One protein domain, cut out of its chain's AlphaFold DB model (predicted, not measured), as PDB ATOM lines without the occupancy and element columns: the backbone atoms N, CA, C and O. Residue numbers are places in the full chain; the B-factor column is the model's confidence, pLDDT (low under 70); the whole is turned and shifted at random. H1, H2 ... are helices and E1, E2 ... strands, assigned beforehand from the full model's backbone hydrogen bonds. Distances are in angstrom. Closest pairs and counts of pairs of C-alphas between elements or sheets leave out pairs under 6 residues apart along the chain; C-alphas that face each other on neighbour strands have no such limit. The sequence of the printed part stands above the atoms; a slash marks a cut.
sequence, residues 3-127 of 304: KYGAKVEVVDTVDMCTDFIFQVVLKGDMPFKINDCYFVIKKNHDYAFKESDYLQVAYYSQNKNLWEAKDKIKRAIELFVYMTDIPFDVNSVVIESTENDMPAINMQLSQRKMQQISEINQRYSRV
ATOM      1  N   LYS A   3     115.238 119.000 122.280       94.94
ATOM      2  CA  LYS A   3     113.816 118.878 122.590       94.94
ATOM      3  C   LYS A   3     113.129 120.193 122.255       94.94
ATOM      4  O   LYS A   3     113.506 121.248 122.759       94.94
ATOM      5  N   TYR A   4     112.079 120.102 121.460       95.88
ATOM      6  CA  TYR A   4     111.182 121.202 121.141       95.88
ATOM      7  C   TYR A   4     109.843 120.918 121.805       95.88
ATOM      8  O   TYR A   4     109.207 119.927 121.461       95.88
ATOM      9  N   GLY A   5     109.455 121.729 122.785       94.31
ATOM     10  CA  GLY A   5     108.254 121.515 123.591       94.31
ATOM     11  C   GLY A   5     107.227 122.622 123.407       94.31
ATOM     12  O   GLY A   5     107.594 123.790 123.332       94.31
ATOM     13  N   ALA A   6     105.951 122.255 123.382       95.50
ATOM     14  CA  ALA A   6     104.822 123.171 123.454       95.50
ATOM     15  C   ALA A   6     103.851 122.704 124.541       95.50
ATOM     16  O   ALA A   6     103.565 121.508 124.665       95.50
ATOM     17  N   LYS A   7     103.339 123.660 125.315       93.62
ATOM     18  CA  LYS A   7     102.117 123.481 126.098       93.62
ATOM     19  C   LYS A   7     100.969 123.926 125.198       93.62
ATOM     20  O   LYS A   7     101.038 125.023 124.655       93.62
ATOM     21  N   VAL A   8      99.992 123.052 124.998       91.62
ATOM     22  CA  VAL A   8      98.867 123.273 124.090       91.62
ATOM     23  C   VAL A   8      97.589 123.184 124.901       91.62
ATOM     24  O   VAL A   8      97.318 122.153 125.517       91.62
ATOM     25  N   GLU A   9      96.820 124.258 124.896       89.31
ATOM     26  CA  GLU A   9      95.551 124.377 125.609       89.31
ATOM     27  C   GLU A   9      94.401 124.474 124.604       89.31
ATOM     28  O   GLU A   9      94.618 124.619 123.393       89.31
ATOM     29  N   VAL A  10      93.172 124.318 125.091       85.19
ATOM     30  CA  VAL A  10      92.002 124.767 124.337       85.19
ATOM     31  C   VAL A  10      92.111 126.286 124.220       85.19
ATOM     32  O   VAL A  10      92.567 126.938 125.151       85.19
ATOM     33  N   VAL A  11      91.780 126.845 123.055       72.44
ATOM     34  CA  VAL A  11      91.922 128.290 122.818       72.44
ATOM     35  C   VAL A  11      91.192 129.069 123.918       72.44
ATOM     36  O   VAL A  11      90.002 128.837 124.109       72.44
ATOM     37  N   ASP A  12      91.873 130.012 124.579       64.50
ATOM     38  CA  ASP A  12      91.357 130.757 125.742       64.50
ATOM     39  C   ASP A  12      89.953 131.329 125.527       64.50
ATOM     40  O   ASP A  12      89.124 131.288 126.422       64.50
ATOM     41  N   THR A  13      89.635 131.829 124.332       60.44
ATOM     42  CA  THR A  13      88.296 132.355 124.022       60.44
ATOM     43  C   THR A  13      87.207 131.276 123.996       60.44
ATOM     44  O   THR A  13      86.066 131.584 124.309       60.44
ATOM     45  N   VAL A  14      87.541 130.022 123.665       59.78
ATOM     46  CA  VAL A  14      86.634 128.869 123.818       59.78
ATOM     47  C   VAL A  14      86.547 128.446 125.284       59.78
ATOM     48  O   VAL A  14      85.456 128.166 125.761       59.78
ATOM     49  N   ASP A  15      87.671 128.407 126.004       56.59
ATOM     50  CA  ASP A  15      87.700 127.983 127.416       56.59
ATOM     51  C   ASP A  15      87.030 129.031 128.341       56.59
ATOM     52  O   ASP A  15      86.461 128.690 129.375       56.59
ATOM     53  N   MET A  16      87.025 130.311 127.940       57.09
ATOM     54  CA  MET A  16      86.292 131.404 128.596       57.09
ATOM     55  C   MET A  16      84.798 131.439 128.255       57.09
ATOM     56  O   MET A  16      84.036 132.066 128.992       57.09
ATOM     57  N   CYS A  17      84.352 130.769 127.185       59.38
ATOM     58  CA  CYS A  17      82.945 130.398 127.062       59.38
ATOM     59  C   CYS A  17      82.693 129.317 128.119       59.38
ATOM     60  O   CYS A  17      82.880 128.131 127.860       59.38
ATOM     61  N   THR A  18      82.298 129.745 129.321       54.75
ATOM     62  CA  THR A  18      82.147 128.971 130.573       54.75
ATOM     63  C   THR A  18      81.259 127.726 130.500       54.75
ATOM     64  O   THR A  18      81.055 127.049 131.506       54.75
ATOM     65  N   ASP A  19      80.737 127.416 129.322       63.69
ATOM     66  CA  ASP A  19      79.714 126.422 129.080       63.69
ATOM     67  C   ASP A  19      80.304 125.113 128.542       63.69
ATOM     68  O   ASP A  19      79.561 124.149 128.420       63.69
ATOM     69  N   PHE A  20      81.609 125.010 128.242       70.69
ATOM     70  CA  PHE A  20      82.192 123.791 127.657       70.69
ATOM     71  C   PHE A  20      83.450 123.285 128.369       70.69
ATOM     72  O   PHE A  20      84.440 123.992 128.488       70.69
ATOM     73  N   ILE A  21      83.455 121.996 128.735       79.44
ATOM     74  CA  ILE A  21      84.669 121.272 129.155       79.44
ATOM     75  C   ILE A  21      85.025 120.222 128.113       79.44
ATOM     76  O   ILE A  21      84.204 119.340 127.813       79.44
ATOM     77  N   PHE A  22      86.276 120.233 127.653       83.62
ATOM     78  CA  PHE A  22      86.802 119.220 126.744       83.62
ATOM     79  C   PHE A  22      87.722 118.230 127.458       83.62
ATOM     80  O   PHE A  22      88.721 118.591 128.078       83.62
ATOM     81  N   GLN A  23      87.399 116.940 127.338       85.62
ATOM     82  CA  GLN A  23      88.180 115.857 127.924       85.62
ATOM     83  C   GLN A  23      88.489 114.770 126.901       85.62
ATOM     84  O   GLN A  23      87.603 114.117 126.339       85.62
ATOM     85  N   VAL A  24      89.770 114.465 126.733       84.62
ATOM     86  CA  VAL A  24      90.212 113.332 125.921       84.62
ATOM     87  C   VAL A  24      90.085 112.061 126.755       84.62
ATOM     88  O   VAL A  24      90.654 111.967 127.843       84.62
ATOM     89  N   VAL A  25      89.394 111.018 126.281       85.12
ATOM     90  CA  VAL A  25      89.249 109.765 127.053       85.12
ATOM     91  C   VAL A  25      90.508 108.898 126.905       85.12
ATOM     92  O   VAL A  25      90.467 107.756 126.445       85.12
ATOM     93  N   LEU A  26      91.647 109.426 127.343       83.62
ATOM     94  CA  LEU A  26      92.946 108.773 127.492       83.62
ATOM     95  C   LEU A  26      93.452 108.977 128.926       83.62
ATOM     96  O   LEU A  26      92.988 109.864 129.643       83.62
ATOM     97  N   LYS A  27      94.358 108.103 129.372       82.50
ATOM     98  CA  LYS A  27      94.934 108.200 130.718       82.50
ATOM     99  C   LYS A  27      95.843 109.435 130.784       82.50
ATOM    100  O   LYS A  27      96.643 109.635 129.873       82.50
ATOM    101  N   GLY A  28      95.710 110.225 131.849       84.25
ATOM    102  CA  GLY A  28      96.621 111.335 132.131       84.25
ATOM    103  C   GLY A  28      98.054 110.858 132.354       84.25
ATOM    104  O   GLY A  28      98.271 109.703 132.732       84.25
ATOM    105  N   ASP A  29      99.016 111.739 132.085       86.69
ATOM    106  CA  ASP A  29     100.449 111.523 132.335       86.69
ATOM    107  C   ASP A  29     101.055 110.312 131.613       86.69
ATOM    108  O   ASP A  29     102.128 109.826 131.967       86.69
ATOM    109  N   MET A  30     100.378 109.820 130.576       88.06
ATOM    110  CA  MET A  30     100.828 108.688 129.781       88.06
ATOM    111  C   MET A  30     101.337 109.180 128.422       88.06
ATOM    112  O   MET A  30     100.525 109.652 127.624       88.06
ATOM    113  N   PRO A  31     102.647 109.063 128.126       91.44
ATOM    114  CA  PRO A  31     103.181 109.431 126.824       91.44
ATOM    115  C   PRO A  31     102.636 108.537 125.708       91.44
ATOM    116  O   PRO A  31     102.618 107.311 125.825       91.44
ATOM    117  N   PHE A  32     102.253 109.149 124.595       92.50
ATOM    118  CA  PHE A  32     101.951 108.474 123.335       92.50
ATOM    119  C   PHE A  32     102.509 109.280 122.164       92.50
ATOM    120  O   PHE A  32     102.951 110.411 122.334       92.50
ATOM    121  N   LYS A  33     102.536 108.691 120.968       92.56
ATOM    122  CA  LYS A  33     103.156 109.308 119.791       92.56
ATOM    123  C   LYS A  33     102.105 109.613 118.735       92.56
ATOM    124  O   LYS A  33     101.315 108.729 118.414       92.56
ATOM    125  N   ILE A  34     102.124 110.815 118.168       93.19
ATOM    126  CA  ILE A  34     101.348 111.201 116.983       93.19
ATOM    127  C   ILE A  34     102.277 111.938 116.026       93.19
ATOM    128  O   ILE A  34     102.905 112.915 116.419       93.19
ATOM    129  N   ASN A  35     102.367 111.466 114.781       88.94
ATOM    130  CA  ASN A  35     103.171 112.084 113.720       88.94
ATOM    131  C   ASN A  35     104.575 112.535 114.187       88.94
ATOM    132  O   ASN A  35     104.937 113.706 114.122       88.94
ATOM    133  N   ASP A  36     105.345 111.598 114.734       89.75
ATOM    134  CA  ASP A  36     106.693 111.836 115.267       89.75
ATOM    135  C   ASP A  36     106.841 112.729 116.505       89.75
ATOM    136  O   ASP A  36     107.931 112.796 117.072       89.75
ATOM    137  N   CYS A  37     105.743 113.280 117.016       95.19
ATOM    138  CA  CYS A  37     105.713 114.048 118.253       95.19
ATOM    139  C   CYS A  37     105.182 113.201 119.417       95.19
ATOM    140  O   CYS A  37     104.289 112.366 119.252       95.19
ATOM    141  N   TYR A  38     105.738 113.418 120.604       95.19
ATOM    142  CA  TYR A  38     105.288 112.832 121.860       95.19
ATOM    143  C   TYR A  38     104.222 113.728 122.477       95.19
ATOM    144  O   TYR A  38     104.421 114.931 122.588       95.19
ATOM    145  N   PHE A  39     103.116 113.130 122.890       95.50
ATOM    146  CA  PHE A  39     101.997 113.786 123.543       95.50
ATOM    147  C   PHE A  39     101.852 113.233 124.950       95.50
ATOM    148  O   PHE A  39     101.918 112.019 125.158       95.50
ATOM    149  N   VAL A  40     101.599 114.121 125.902       93.62
ATOM    150  CA  VAL A  40     101.159 113.785 127.253       93.62
ATOM    151  C   VAL A  40      99.925 114.619 127.550       93.62
ATOM    152  O   VAL A  40      99.981 115.845 127.507       93.62
ATOM    153  N   ILE A  41      98.812 113.952 127.854       91.12
ATOM    154  CA  ILE A  41      97.592 114.628 128.300       91.12
ATOM    155  C   ILE A  41      97.724 114.887 129.792       91.12
ATOM    156  O   ILE A  41      97.958 113.959 130.571       91.12
ATOM    157  N   LYS A  42      97.557 116.141 130.182       90.38
ATOM    158  CA  LYS A  42      97.500 116.562 131.572       90.38
ATOM    159  C   LYS A  42      96.040 116.791 131.919       90.38
ATOM    160  O   LYS A  42      95.373 117.640 131.334       90.38
ATOM    161  N   LYS A  43      95.544 115.948 132.821       85.94
ATOM    162  CA  LYS A  43      94.180 116.038 133.325       85.94
ATOM    163  C   LYS A  43      94.105 117.193 134.296       85.94
ATOM    164  O   LYS A  43      94.917 117.249 135.219       85.94
ATOM    165  N   ASN A  44      93.133 118.072 134.098       72.50
ATOM    166  CA  ASN A  44      92.811 119.022 135.138       72.50
ATOM    167  C   ASN A  44      91.961 118.326 136.207       72.50
ATOM    168  O   ASN A  44      90.992 117.626 135.902       72.50
ATOM    169  N   HIS A  45      92.401 118.438 137.453       65.62
ATOM    170  CA  HIS A  45      91.757 117.840 138.620       65.62
ATOM    171  C   HIS A  45      91.356 118.904 139.639       65.62
ATOM    172  O   HIS A  45      90.999 118.546 140.762       65.62
ATOM    173  N   ASP A  46      91.435 120.187 139.281       63.62
ATOM    174  CA  ASP A  46      90.908 121.228 140.142       63.62
ATOM    175  C   ASP A  46      89.382 121.081 140.224       63.62
ATOM    176  O   ASP A  46      88.662 121.167 139.235       63.62
ATOM    177  N   TYR A  47      88.877 120.762 141.415       53.00
ATOM    178  CA  TYR A  47      87.441 120.616 141.657       53.00
ATOM    179  C   TYR A  47      86.761 121.970 141.901       53.00
ATOM    180  O   TYR A  47      85.531 122.024 141.925       53.00
ATOM    181  N   ALA A  48      87.539 123.043 142.099       53.72
ATOM    182  CA  ALA A  48      87.037 124.406 142.230       53.72
ATOM    183  C   ALA A  48      86.827 125.080 140.863       53.72
ATOM    184  O   ALA A  48      85.949 125.934 140.749       53.72
ATOM    185  N   PHE A  49      87.569 124.656 139.829       56.69
ATOM    186  CA  PHE A  49      87.490 125.191 138.466       56.69
ATOM    187  C   PHE A  49      87.312 124.062 137.443       56.69
ATOM    188  O   PHE A  49      88.143 123.171 137.304       56.69
ATOM    189  N   LYS A  50      86.196 124.083 136.710       63.53
ATOM    190  CA  LYS A  50      85.890 123.108 135.656       63.53
ATOM    191  C   LYS A  50      86.688 123.431 134.382       63.53
ATOM    192  O   LYS A  50      86.148 124.029 133.463       63.53
ATOM    193  N   GLU A  51      87.956 123.033 134.332       70.38
ATOM    194  CA  GLU A  51      88.863 123.337 133.212       70.38
ATOM    195  C   GLU A  51      89.059 122.153 132.246       70.38
ATOM    196  O   GLU A  51      88.982 120.975 132.625       70.38
ATOM    197  N   SER A  52      89.331 122.477 130.979       82.75
ATOM    198  CA  SER A  52      89.628 121.510 129.919       82.75
ATOM    199  C   SER A  52      90.969 120.786 130.139       82.75
ATOM    200  O   SER A  52      91.871 121.257 130.834       82.75
ATOM    201  N   ASP A  53      91.130 119.605 129.529       86.44
ATOM    202  CA  ASP A  53      92.443 118.948 129.465       86.44
ATOM    203  C   ASP A  53      93.436 119.810 128.660       86.44
ATOM    204  O   ASP A  53      93.079 120.339 127.609       86.44
ATOM    205  N   TYR A  54      94.712 119.834 129.060       89.56
ATOM    206  CA  TYR A  54      95.786 120.408 128.240       89.56
ATOM    207  C   TYR A  54      96.812 119.354 127.819       89.56
ATOM    208  O   TYR A  54      96.912 118.259 128.387       89.56
ATOM    209  N   LEU A  55      97.595 119.672 126.791       93.25
ATOM    210  CA  LEU A  55      98.596 118.781 126.218       93.25
ATOM    211  C   LEU A  55      99.998 119.337 126.441       93.25
ATOM    212  O   LEU A  55     100.263 120.529 126.299       93.25
ATOM    213  N   GLN A  56     100.931 118.434 126.714       94.69
ATOM    214  CA  GLN A  56     102.352 118.682 126.522       94.69
ATOM    215  C   GLN A  56     102.793 117.928 125.274       94.69
ATOM    216  O   GLN A  56     102.696 116.698 125.224       94.69
ATOM    217  N   VAL A  57     103.259 118.663 124.268       96.50
ATOM    218  CA  VAL A  57     103.707 118.111 122.988       96.50
ATOM    219  C   VAL A  57     105.202 118.341 122.844       96.50
ATOM    220  O   VAL A  57     105.678 119.454 123.053       96.50
ATOM    221  N   ALA A  58     105.952 117.301 122.494       95.94
ATOM    222  CA  ALA A  58     107.396 117.382 122.324       95.94
ATOM    223  C   ALA A  58     107.875 116.694 121.041       95.94
ATOM    224  O   ALA A  58     107.484 115.566 120.741       95.94
ATOM    225  N   TYR A  59     108.778 117.346 120.315       95.75
ATOM    226  CA  TYR A  59     109.519 116.767 119.198       95.75
ATOM    227  C   TYR A  59     111.012 116.707 119.529       95.75
ATOM    228  O   TYR A  59     111.576 117.654 120.081       95.75
ATOM    229  N   TYR A  60     111.650 115.595 119.174       94.19
ATOM    230  CA  TYR A  60     113.049 115.320 119.480       94.19
ATOM    231  C   TYR A  60     113.862 115.187 118.195       94.19
ATOM    232  O   TYR A  60     113.465 114.469 117.279       94.19
ATOM    233  N   SER A  61     115.007 115.867 118.128       92.62
ATOM    234  CA  SER A  61     115.868 115.885 116.940       92.62
ATOM    235  C   SER A  61     117.350 115.909 117.305       92.62
ATOM    236  O   SER A  61     117.756 116.506 118.303       92.62
ATOM    237  N   GLN A  62     118.181 115.286 116.467       91.38
ATOM    238  CA  GLN A  62     119.641 115.426 116.544       91.38
ATOM    239  C   GLN A  62     120.117 116.754 115.939       91.38
ATOM    240  O   GLN A  62     121.112 117.320 116.384       91.38
ATOM    241  N   ASN A  63     119.368 117.282 114.968       90.50
ATOM    242  CA  ASN A  63     119.686 118.527 114.281       90.50
ATOM    243  C   ASN A  63     118.911 119.684 114.907       90.50
ATOM    244  O   ASN A  63     117.693 119.586 115.092       90.50
ATOM    245  N   LYS A  64     119.612 120.788 115.181       91.50
ATOM    246  CA  LYS A  64     118.996 122.025 115.657       91.50
ATOM    247  C   LYS A  64     118.245 122.701 114.511       91.50
ATOM    248  O   LYS A  64     118.865 123.318 113.649       91.50
ATOM    249  N   ASN A  65     116.921 122.580 114.498       93.44
ATOM    250  CA  ASN A  65     116.059 123.203 113.497       93.44
ATOM    251  C   ASN A  65     114.691 123.548 114.099       93.44
ATOM    252  O   ASN A  65     113.744 122.763 114.040       93.44
ATOM    253  N   LEU A  66     114.588 124.743 114.688       92.25
ATOM    254  CA  LEU A  66     113.363 125.205 115.344       92.25
ATOM    255  C   LEU A  66     112.184 125.341 114.370       92.25
ATOM    256  O   LEU A  66     111.049 125.085 114.757       92.25
ATOM    257  N   TRP A  67     112.429 125.745 113.121       93.25
ATOM    258  CA  TRP A  67     111.359 125.944 112.141       93.25
ATOM    259  C   TRP A  67     110.710 124.616 111.737       93.25
ATOM    260  O   TRP A  67     109.491 124.478 111.806       93.25
ATOM    261  N   GLU A  68     111.527 123.608 111.420       93.88
ATOM    262  CA  GLU A  68     111.033 122.260 111.118       93.88
ATOM    263  C   GLU A  68     110.324 121.637 112.328       93.88
ATOM    264  O   GLU A  68     109.278 121.007 112.181       93.88
ATOM    265  N   ALA A  69     110.866 121.834 113.534       93.88
ATOM    266  CA  ALA A  69     110.237 121.351 114.756       93.88
ATOM    267  C   ALA A  69     108.866 122.001 115.001       93.88
ATOM    268  O   ALA A  69     107.916 121.300 115.346       93.88
ATOM    269  N   LYS A  70     108.747 123.320 114.779       95.06
ATOM    270  CA  LYS A  70     107.475 124.052 114.864       95.06
ATOM    271  C   LYS A  70     106.442 123.503 113.885       95.06
ATOM    272  O   LYS A  70     105.319 123.235 114.302       95.06
ATOM    273  N   ASP A  71     106.815 123.288 112.622       93.94
ATOM    274  CA  ASP A  71     105.896 122.712 111.633       93.94
ATOM    275  C   ASP A  71     105.476 121.287 112.027       93.94
ATOM    276  O   ASP A  71     104.283 120.994 112.070       93.94
ATOM    277  N   LYS A  72     106.410 120.418 112.437       94.62
ATOM    278  CA  LYS A  72     106.089 119.047 112.880       94.62
ATOM    279  C   LYS A  72     105.121 119.009 114.061       94.62
ATOM    280  O   LYS A  72     104.149 118.252 114.011       94.62
ATOM    281  N   ILE A  73     105.362 119.833 115.085       96.31
ATOM    282  CA  ILE A  73     104.475 119.956 116.250       96.31
ATOM    283  C   ILE A  73     103.097 120.447 115.802       96.31
ATOM    284  O   ILE A  73     102.100 119.799 116.113       96.31
ATOM    285  N   LYS A  74     103.036 121.514 114.996       96.06
ATOM    286  CA  LYS A  74     101.779 122.043 114.454       96.06
ATOM    287  C   LYS A  74     100.987 120.976 113.695       96.06
ATOM    288  O   LYS A  74      99.822 120.751 114.007       96.06
ATOM    289  N   ARG A  75     101.616 120.252 112.761       95.69
ATOM    290  CA  ARG A  75     100.956 119.178 111.991       95.69
ATOM    291  C   ARG A  75     100.469 118.032 112.872       95.69
ATOM    292  O   ARG A  75      99.456 117.407 112.564       95.69
ATOM    293  N   ALA A  76     101.194 117.718 113.943       96.56
ATOM    294  CA  ALA A  76     100.764 116.704 114.894       96.56
ATOM    295  C   ALA A  76      99.542 117.165 115.707       96.56
ATOM    296  O   ALA A  76      98.637 116.361 115.924       96.56
ATOM    297  N   ILE A  77      99.485 118.444 116.102       96.69
ATOM    298  CA  ILE A  77      98.324 119.030 116.790       96.69
ATOM    299  C   ILE A  77      97.117 119.093 115.844       96.69
ATOM    300  O   ILE A  77      96.048 118.650 116.235       96.69
ATOM    301  N   GLU A  78      97.275 119.537 114.592       96.94
ATOM    302  CA  GLU A  78      96.195 119.550 113.582       96.94
ATOM    303  C   GLU A  78      95.574 118.154 113.390       96.94
ATOM    304  O   GLU A  78      94.351 117.996 113.378       96.94
ATOM    305  N   LEU A  79      96.412 117.114 113.299       96.56
ATOM    306  CA  LEU A  79      95.939 115.731 113.249       96.56
ATOM    307  C   LEU A  79      95.218 115.332 114.544       96.56
ATOM    308  O   LEU A  79      94.205 114.641 114.487       96.56
ATOM    309  N   PHE A  80      95.717 115.759 115.705       95.75
ATOM    310  CA  PHE A  80      95.085 115.461 116.986       95.75
ATOM    311  C   PHE A  80      93.726 116.153 117.150       95.75
ATOM    312  O   PHE A  80      92.784 115.514 117.618       95.75
ATOM    313  N   VAL A  81      93.586 117.401 116.698       95.38
ATOM    314  CA  VAL A  81      92.298 118.107 116.617       95.38
ATOM    315  C   VAL A  81      91.335 117.308 115.747       95.38
ATOM    316  O   VAL A  81      90.254 116.960 116.205       95.38
ATOM    317  N   TYR A  82      91.749 116.886 114.550       96.31
ATOM    318  CA  TYR A  82      90.910 116.043 113.693       96.31
ATOM    319  C   TYR A  82      90.506 114.709 114.350       96.31
ATOM    320  O   TYR A  82      89.376 114.249 114.194       96.31
ATOM    321  N   MET A  83      91.407 114.080 115.107       94.62
ATOM    322  CA  MET A  83      91.127 112.828 115.821       94.62
ATOM    323  C   MET A  83      90.148 112.998 116.987       94.62
ATOM    324  O   MET A  83      89.557 112.004 117.410       94.62
ATOM    325  N   THR A  84      90.025 114.199 117.553       92.62
ATOM    326  CA  THR A  84      89.320 114.430 118.825       92.62
ATOM    327  C   THR A  84      88.115 115.357 118.718       92.62
ATOM    328  O   THR A  84      87.266 115.307 119.602       92.62
ATOM    329  N   ASP A  85      88.041 116.171 117.664       91.44
ATOM    330  CA  ASP A  85      87.092 117.278 117.493       91.44
ATOM    331  C   ASP A  85      87.160 118.334 118.612       91.44
ATOM    332  O   ASP A  85      86.202 119.070 118.842       91.44
ATOM    333  N   ILE A  86      88.305 118.419 119.304       91.00
ATOM    334  CA  ILE A  86      88.576 119.399 120.363       91.00
ATOM    335  C   ILE A  86      89.417 120.548 119.787       91.00
ATOM    336  O   ILE A  86      90.452 120.274 119.169       91.00
ATOM    337  N   PRO A  87      89.041 121.823 120.007       90.62
ATOM    338  CA  PRO A  87      89.703 122.986 119.411       90.62
ATOM    339  C   PRO A  87      90.990 123.387 120.160       90.62
ATOM    340  O   PRO A  87      91.093 124.477 120.722       90.62
ATOM    341  N   PHE A  88      91.991 122.505 120.170       91.19
ATOM    342  CA  PHE A  88      93.325 122.816 120.698       91.19
ATOM    343  C   PHE A  88      94.040 123.891 119.863       91.19
ATOM    344  O   PHE A  88      93.959 123.882 118.631       91.19
ATOM    345  N   ASP A  89      94.801 124.779 120.512       90.00
ATOM    346  CA  ASP A  89      95.543 125.834 119.815       90.00
ATOM    347  C   ASP A  89      96.756 125.297 119.033       90.00
ATOM    348  O   ASP A  89      97.831 124.996 119.567       90.00
ATOM    349  N   VAL A  90      96.609 125.250 117.710       89.56
ATOM    350  CA  VAL A  90      97.655 124.822 116.773       89.56
ATOM    351  C   VAL A  90      98.852 125.782 116.688       89.56
ATOM    352  O   VAL A  90      99.893 125.387 116.162       89.56
ATOM    353  N   ASN A  91      98.738 127.024 117.178       87.12
ATOM    354  CA  ASN A  91      99.785 128.052 117.098       87.12
ATOM    355  C   ASN A  91     100.554 128.251 118.420       87.12
ATOM    356  O   ASN A  91     101.184 129.290 118.626       87.12
ATOM    357  N   SER A  92     100.554 127.230 119.278       83.75
ATOM    358  CA  SER A  92     101.241 127.232 120.571       83.75
ATOM    359  C   SER A  92     102.729 127.610 120.480       83.75
ATOM    360  O   SER A  92     103.450 127.248 119.541       83.75
ATOM    361  N   VAL A  93     103.226 128.303 121.508       90.06
ATOM    362  CA  VAL A  93     104.638 128.702 121.605       90.06
ATOM    363  C   VAL A  93     105.526 127.469 121.799       90.06
ATOM    364  O   VAL A  93     105.378 126.720 122.762       90.06
ATOM    365  N   VAL A  94     106.490 127.282 120.890       93.50
ATOM    366  CA  VAL A  94     107.476 126.191 120.954       93.50
ATOM    367  C   VAL A  94     108.780 126.682 121.573       93.50
ATOM    368  O   VAL A  94     109.405 127.613 121.057       93.50
ATOM    369  N   ILE A  95     109.214 126.002 122.631       93.12
ATOM    370  CA  ILE A  95     110.439 126.278 123.385       93.12
ATOM    371  C   ILE A  95     111.484 125.199 123.066       93.12
ATOM    372  O   ILE A  95     111.193 124.003 123.107       93.12
ATOM    373  N   GLU A  96     112.709 125.622 122.748       94.44
ATOM    374  CA  GLU A  96     113.860 124.729 122.564       94.44
ATOM    375  C   GLU A  96     114.566 124.476 123.904       94.44
ATOM    376  O   GLU A  96     114.794 125.394 124.688       94.44
ATOM    377  N   SER A  97     114.951 123.227 124.144       91.50
ATOM    378  CA  SER A  97     115.774 122.803 125.277       91.50
ATOM    379  C   SER A  97     116.652 121.611 124.882       91.50
ATOM    380  O   SER A  97     116.486 121.022 123.809       91.50
ATOM    381  N   THR A  98     117.606 121.239 125.732       89.75
ATOM    382  CA  THR A  98     118.410 120.021 125.559       89.75
ATOM    383  C   THR A  98     117.972 118.961 126.550       89.75
ATOM    384  O   THR A  98     117.916 119.223 127.748       89.75
ATOM    385  N   GLU A  99     117.703 117.758 126.053       85.44
ATOM    386  CA  GLU A  99     117.281 116.622 126.871       85.44
ATOM    387  C   GLU A  99     118.118 115.388 126.503       85.44
ATOM    388  O   GLU A  99     118.542 115.222 125.348       85.44
ATOM    389  N   ASN A 100     118.405 114.557 127.506       77.69
ATOM    390  CA  ASN A 100     119.270 113.387 127.346       77.69
ATOM    391  C   ASN A 100     118.490 112.144 126.913       77.69
ATOM    392  O   ASN A 100     119.031 111.339 126.162       77.69
ATOM    393  N   ASP A 101     117.213 112.050 127.289       80.56
ATOM    394  CA  ASP A 101     116.386 110.868 127.059       80.56
ATOM    395  C   ASP A 101     115.033 111.217 126.432       80.56
ATOM    396  O   ASP A 101     114.494 112.309 126.617       80.56
ATOM    397  N   MET A 102     114.479 110.261 125.682       85.31
ATOM    398  CA  MET A 102     113.112 110.331 125.163       85.31
ATOM    399  C   MET A 102     112.120 109.719 126.164       85.31
ATOM    400  O   MET A 102     112.466 108.753 126.848       85.31
ATOM    401  N   PRO A 103     110.861 110.193 126.208       87.06
ATOM    402  CA  PRO A 103     109.830 109.592 127.043       87.06
ATOM    403  C   PRO A 103     109.582 108.130 126.654       87.06
ATOM    404  O   PRO A 103     109.339 107.816 125.486       87.06
ATOM    405  N   ALA A 104     109.584 107.231 127.637       85.62
ATOM    406  CA  ALA A 104     109.219 105.838 127.413       85.62
ATOM    407  C   ALA A 104     107.700 105.705 127.209       85.62
ATOM    408  O   ALA A 104     106.904 106.122 128.054       85.62
ATOM    409  N   ILE A 105     107.286 105.088 126.099       86.00
ATOM    410  CA  ILE A 105     105.874 104.802 125.810       86.00
ATOM    411  C   ILE A 105     105.549 103.388 126.286       86.00
ATOM    412  O   ILE A 105     106.008 102.401 125.708       86.00
ATOM    413  N   ASN A 106     104.722 103.276 127.323       81.81
ATOM    414  CA  ASN A 106     104.268 101.981 127.816       81.81
ATOM    415  C   ASN A 106     103.013 101.514 127.058       81.81
ATOM    416  O   ASN A 106     101.892 101.887 127.393       81.81
ATOM    417  N   MET A 107     103.209 100.644 126.064       77.38
ATOM    418  CA  MET A 107     102.129 100.085 125.237       77.38
ATOM    419  C   MET A 107     101.178  99.137 125.988       77.38
ATOM    420  O   MET A 107     100.099  98.833 125.476       77.38
ATOM    421  N   GLN A 108     101.554  98.647 127.174       77.44
ATOM    422  CA  GLN A 108     100.709  97.759 127.982       77.44
ATOM    423  C   GLN A 108      99.635  98.548 128.743       77.44
ATOM    424  O   GLN A 108      98.541  98.041 128.994       77.44
ATOM    425  N   LEU A 109      99.902  99.819 129.058       72.56
ATOM    426  CA  LEU A 109      98.916 100.715 129.648       72.56
ATOM    427  C   LEU A 109      97.944 101.196 128.559       72.56
ATOM    428  O   LEU A 109      98.334 101.820 127.578       72.56
ATOM    429  N   SER A 110      96.647 100.919 128.729       77.62
ATOM    430  CA  SER A 110      95.597 101.262 127.748       77.62
ATOM    431  C   SER A 110      95.820 100.672 126.344       77.62
ATOM    432  O   SER A 110      95.557 101.341 125.342       77.62
ATOM    433  N   GLN A 111      96.250  99.405 126.269       83.88
ATOM    434  CA  GLN A 111      96.640  98.699 125.036       83.88
ATOM    435  C   GLN A 111      95.727  98.968 123.827       83.88
ATOM    436  O   GLN A 111      96.216  99.351 122.768       83.88
ATOM    437  N   ARG A 112      94.400  98.847 123.981       86.19
ATOM    438  CA  ARG A 112      93.437  99.075 122.885       86.19
ATOM    439  C   ARG A 112      93.522 100.494 122.304       86.19
ATOM    440  O   ARG A 112      93.481 100.663 121.091       86.19
ATOM    441  N   LYS A 113      93.648 101.511 123.160       86.12
ATOM    442  CA  LYS A 113      93.734 102.918 122.735       86.12
ATOM    443  C   LYS A 113      95.094 103.220 122.102       86.12
ATOM    444  O   LYS A 113      95.162 103.912 121.094       86.12
ATOM    445  N   MET A 114      96.165 102.633 122.635       86.44
ATOM    446  CA  MET A 114      97.508 102.753 122.058       86.44
ATOM    447  C   MET A 114      97.623 102.078 120.690       86.44
ATOM    448  O   MET A 114      98.238 102.631 119.780       86.44
ATOM    449  N   GLN A 115      96.982 100.921 120.507       88.75
ATOM    450  CA  GLN A 115      96.864 100.269 119.201       88.75
ATOM    451  C   GLN A 115      96.097 101.145 118.205       88.75
ATOM    452  O   GLN A 115      96.550 101.305 117.075       88.75
ATOM    453  N   GLN A 116      94.995 101.770 118.631       90.19
ATOM    454  CA  GLN A 116      94.247 102.710 117.794       90.19
ATOM    455  C   GLN A 116      95.119 103.895 117.341       90.19
ATOM    456  O   GLN A 116      95.162 104.197 116.151       90.19
ATOM    457  N   ILE A 117      95.865 104.523 118.258       90.81
ATOM    458  CA  ILE A 117      96.792 105.627 117.942       90.81
ATOM    459  C   ILE A 117      97.908 105.162 116.993       90.81
ATOM    460  O   ILE A 117      98.258 105.859 116.039       90.81
ATOM    461  N   SER A 118      98.458 103.965 117.214       90.19
ATOM    462  CA  SER A 118      99.480 103.382 116.337       90.19
ATOM    463  C   SER A 118      98.955 103.169 114.914       90.19
ATOM    464  O   SER A 118      99.620 103.540 113.944       90.19
ATOM    465  N   GLU A 119      97.733 102.654 114.774       91.56
ATOM    466  CA  GLU A 119      97.107 102.466 113.467       91.56
ATOM    467  C   GLU A 119      96.824 103.802 112.768       91.56
ATOM    468  O   GLU A 119      97.034 103.926 111.560       91.56
ATOM    469  N   ILE A 120      96.407 104.822 113.523       92.56
ATOM    470  CA  ILE A 120      96.212 106.180 113.006       92.56
ATOM    471  C   ILE A 120      97.521 106.734 112.426       92.56
ATOM    472  O   ILE A 120      97.548 107.174 111.275       92.56
ATOM    473  N   ASN A 121      98.632 106.624 113.158       92.31
ATOM    474  CA  ASN A 121      99.948 107.025 112.652       92.31
ATOM    475  C   ASN A 121     100.352 106.255 111.393       92.31
ATOM    476  O   ASN A 121     100.909 106.824 110.448       92.31
ATOM    477  N   GLN A 122     100.064 104.955 111.357       91.75
ATOM    478  CA  GLN A 122     100.353 104.133 110.191       91.75
ATOM    479  C   GLN A 122      99.550 104.596 108.967       91.75
ATOM    480  O   GLN A 122     100.086 104.655 107.863       91.75
ATOM    481  N   ARG A 123      98.277 104.967 109.135       92.25
ATOM    482  CA  ARG A 123      97.450 105.486 108.034       92.25
ATOM    483  C   ARG A 123      97.917 106.861 107.582       92.25
ATOM    484  O   ARG A 123      98.127 107.063 106.389       92.25
ATOM    485  N   TYR A 124      98.197 107.759 108.521       92.69
ATOM    486  CA  TYR A 124      98.722 109.091 108.224       92.69
ATOM    487  C   TYR A 124     100.058 109.057 107.457       92.69
ATOM    488  O   TYR A 124     100.274 109.858 106.543       92.69
ATOM    489  N   SER A 125     100.950 108.119 107.790       90.25
ATOM    490  CA  SER A 125     102.247 107.946 107.109       90.25
ATOM    491  C   SER A 125     102.148 107.263 105.739       90.25
ATOM    492  O   SER A 125     103.018 107.462 104.888       90.25
ATOM    493  N   ARG A 126     101.086 106.487 105.475       91.88
ATOM    494  CA  ARG A 126     100.839 105.869 104.157       91.88
ATOM    495  C   ARG A 126     100.397 106.877 103.093       91.88
ATOM    496  O   ARG A 126     100.610 106.626 101.907       91.88
ATOM    497  N   VAL A 127      99.840 108.025 103.486       91.12
ATOM    498  CA  VAL A 127      99.477 109.101 102.551       91.12
ATOM    499  C   VAL A 127     100.746 109.796 102.051       91.12
ATOM    500  O   VAL A 127     101.262 110.703 102.696       91.12
TER     501      VAL A 127
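Overview. This is residues 3 to 127 of the 304 residues of an uncharacterized protein of Clostridium sp. CAG:411 (UniProt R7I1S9). A strongly twisted sheet of five strands has one long helix, H2, slantwise over one face, while no named helix covers the other face. A second helix, H3, sits beyond the sheet's E3 edge, and H1 and E2 make a detour past the end of E1. The printed part has 125 residues, with three named helices and six named strands in the chain order E1 H1 E2 E3 E4 E5 H2 E6 H3. The sheet runs E3 E4 E5 E1 E6, antiparallel throughout, and the class is mixed, helices and strands. The whole is compact, with a radius of gyration of the C-alphas of 14.7 A, and spans 42 by 32 by 30 A.

Arrangement. Begin with E3, residues 32 to 34, E4, residues 37 to 42, and E5, residues 54 to 61: they form a meander, each strand the antiparallel neighbour of the one before, with hairpins E3 and E4, and E4 and E5. Look for N 32 and O 39 at 2.9 A, and for N 38 and O 58 at 2.8 A. Next comes E1, residues 3 to 8, antiparallel to E5, with N 6 and O 57 at 2.8 A. The edge strand E6, residues 94 to 98, is antiparallel to E1, with N 5 and O 95 at 2.9 A. H2, residues 66 to 84, is on one face of this sheet, two layers in all, at a height over the sheet of 8.2 A. It lies over E4, E5 and, only just, E1, on which 3 of its C-alphas fall; it runs slantwise to the strands, at 49 degrees to E4 on the local plane. Its closest C-alphas to E3 are those of Ala 76 and Ile 34, 5.9 A apart. E5, H2 and E6 form a split strand-helix-strand unit, two strands running the same way with E1 between them, and its crossover is right-handed. H3, residues 111 to 126, only grazes the sheet; the closest C-alphas, of Asn 121 and Ile 34 in E3, are 6.2 A apart. H2 and H3 are near each other, with 6 pairs of C-alphas within 10 A. H1, residues 12 to 15, is not on the sheet, and E2, residues 20 to 24, pairs with no named strand. In H2 and H3 every O i to N i+4 pair is within hydrogen-bond range; H1 is too short for one.

Along the chain. Find C-alpha 54 at (95.786, 120.408, 128.240); from there E5 runs 23.5 A to C-alpha 61. H2 spans 26.6 A from C-alpha 66 at (113.363, 125.205, 115.344), and H3 spans 22.5 A, ending at C-alpha 126 at (100.839, 105.869, 104.157). E4 measures 15.8 A, E1 15.7 A, E6 13.4 A, E2 13.3 A, E3 6.9 A and H1 4.9 A.

Size, cuts and confidence. The two C-alphas farthest apart, of Ala 48 and Arg 126, are 44.5 A apart. The printed part has no cut; the links E4 to E5 and E6 to H3 are long. Look for pLDDT under 70 at residues 12 to 19 and 45 to 50.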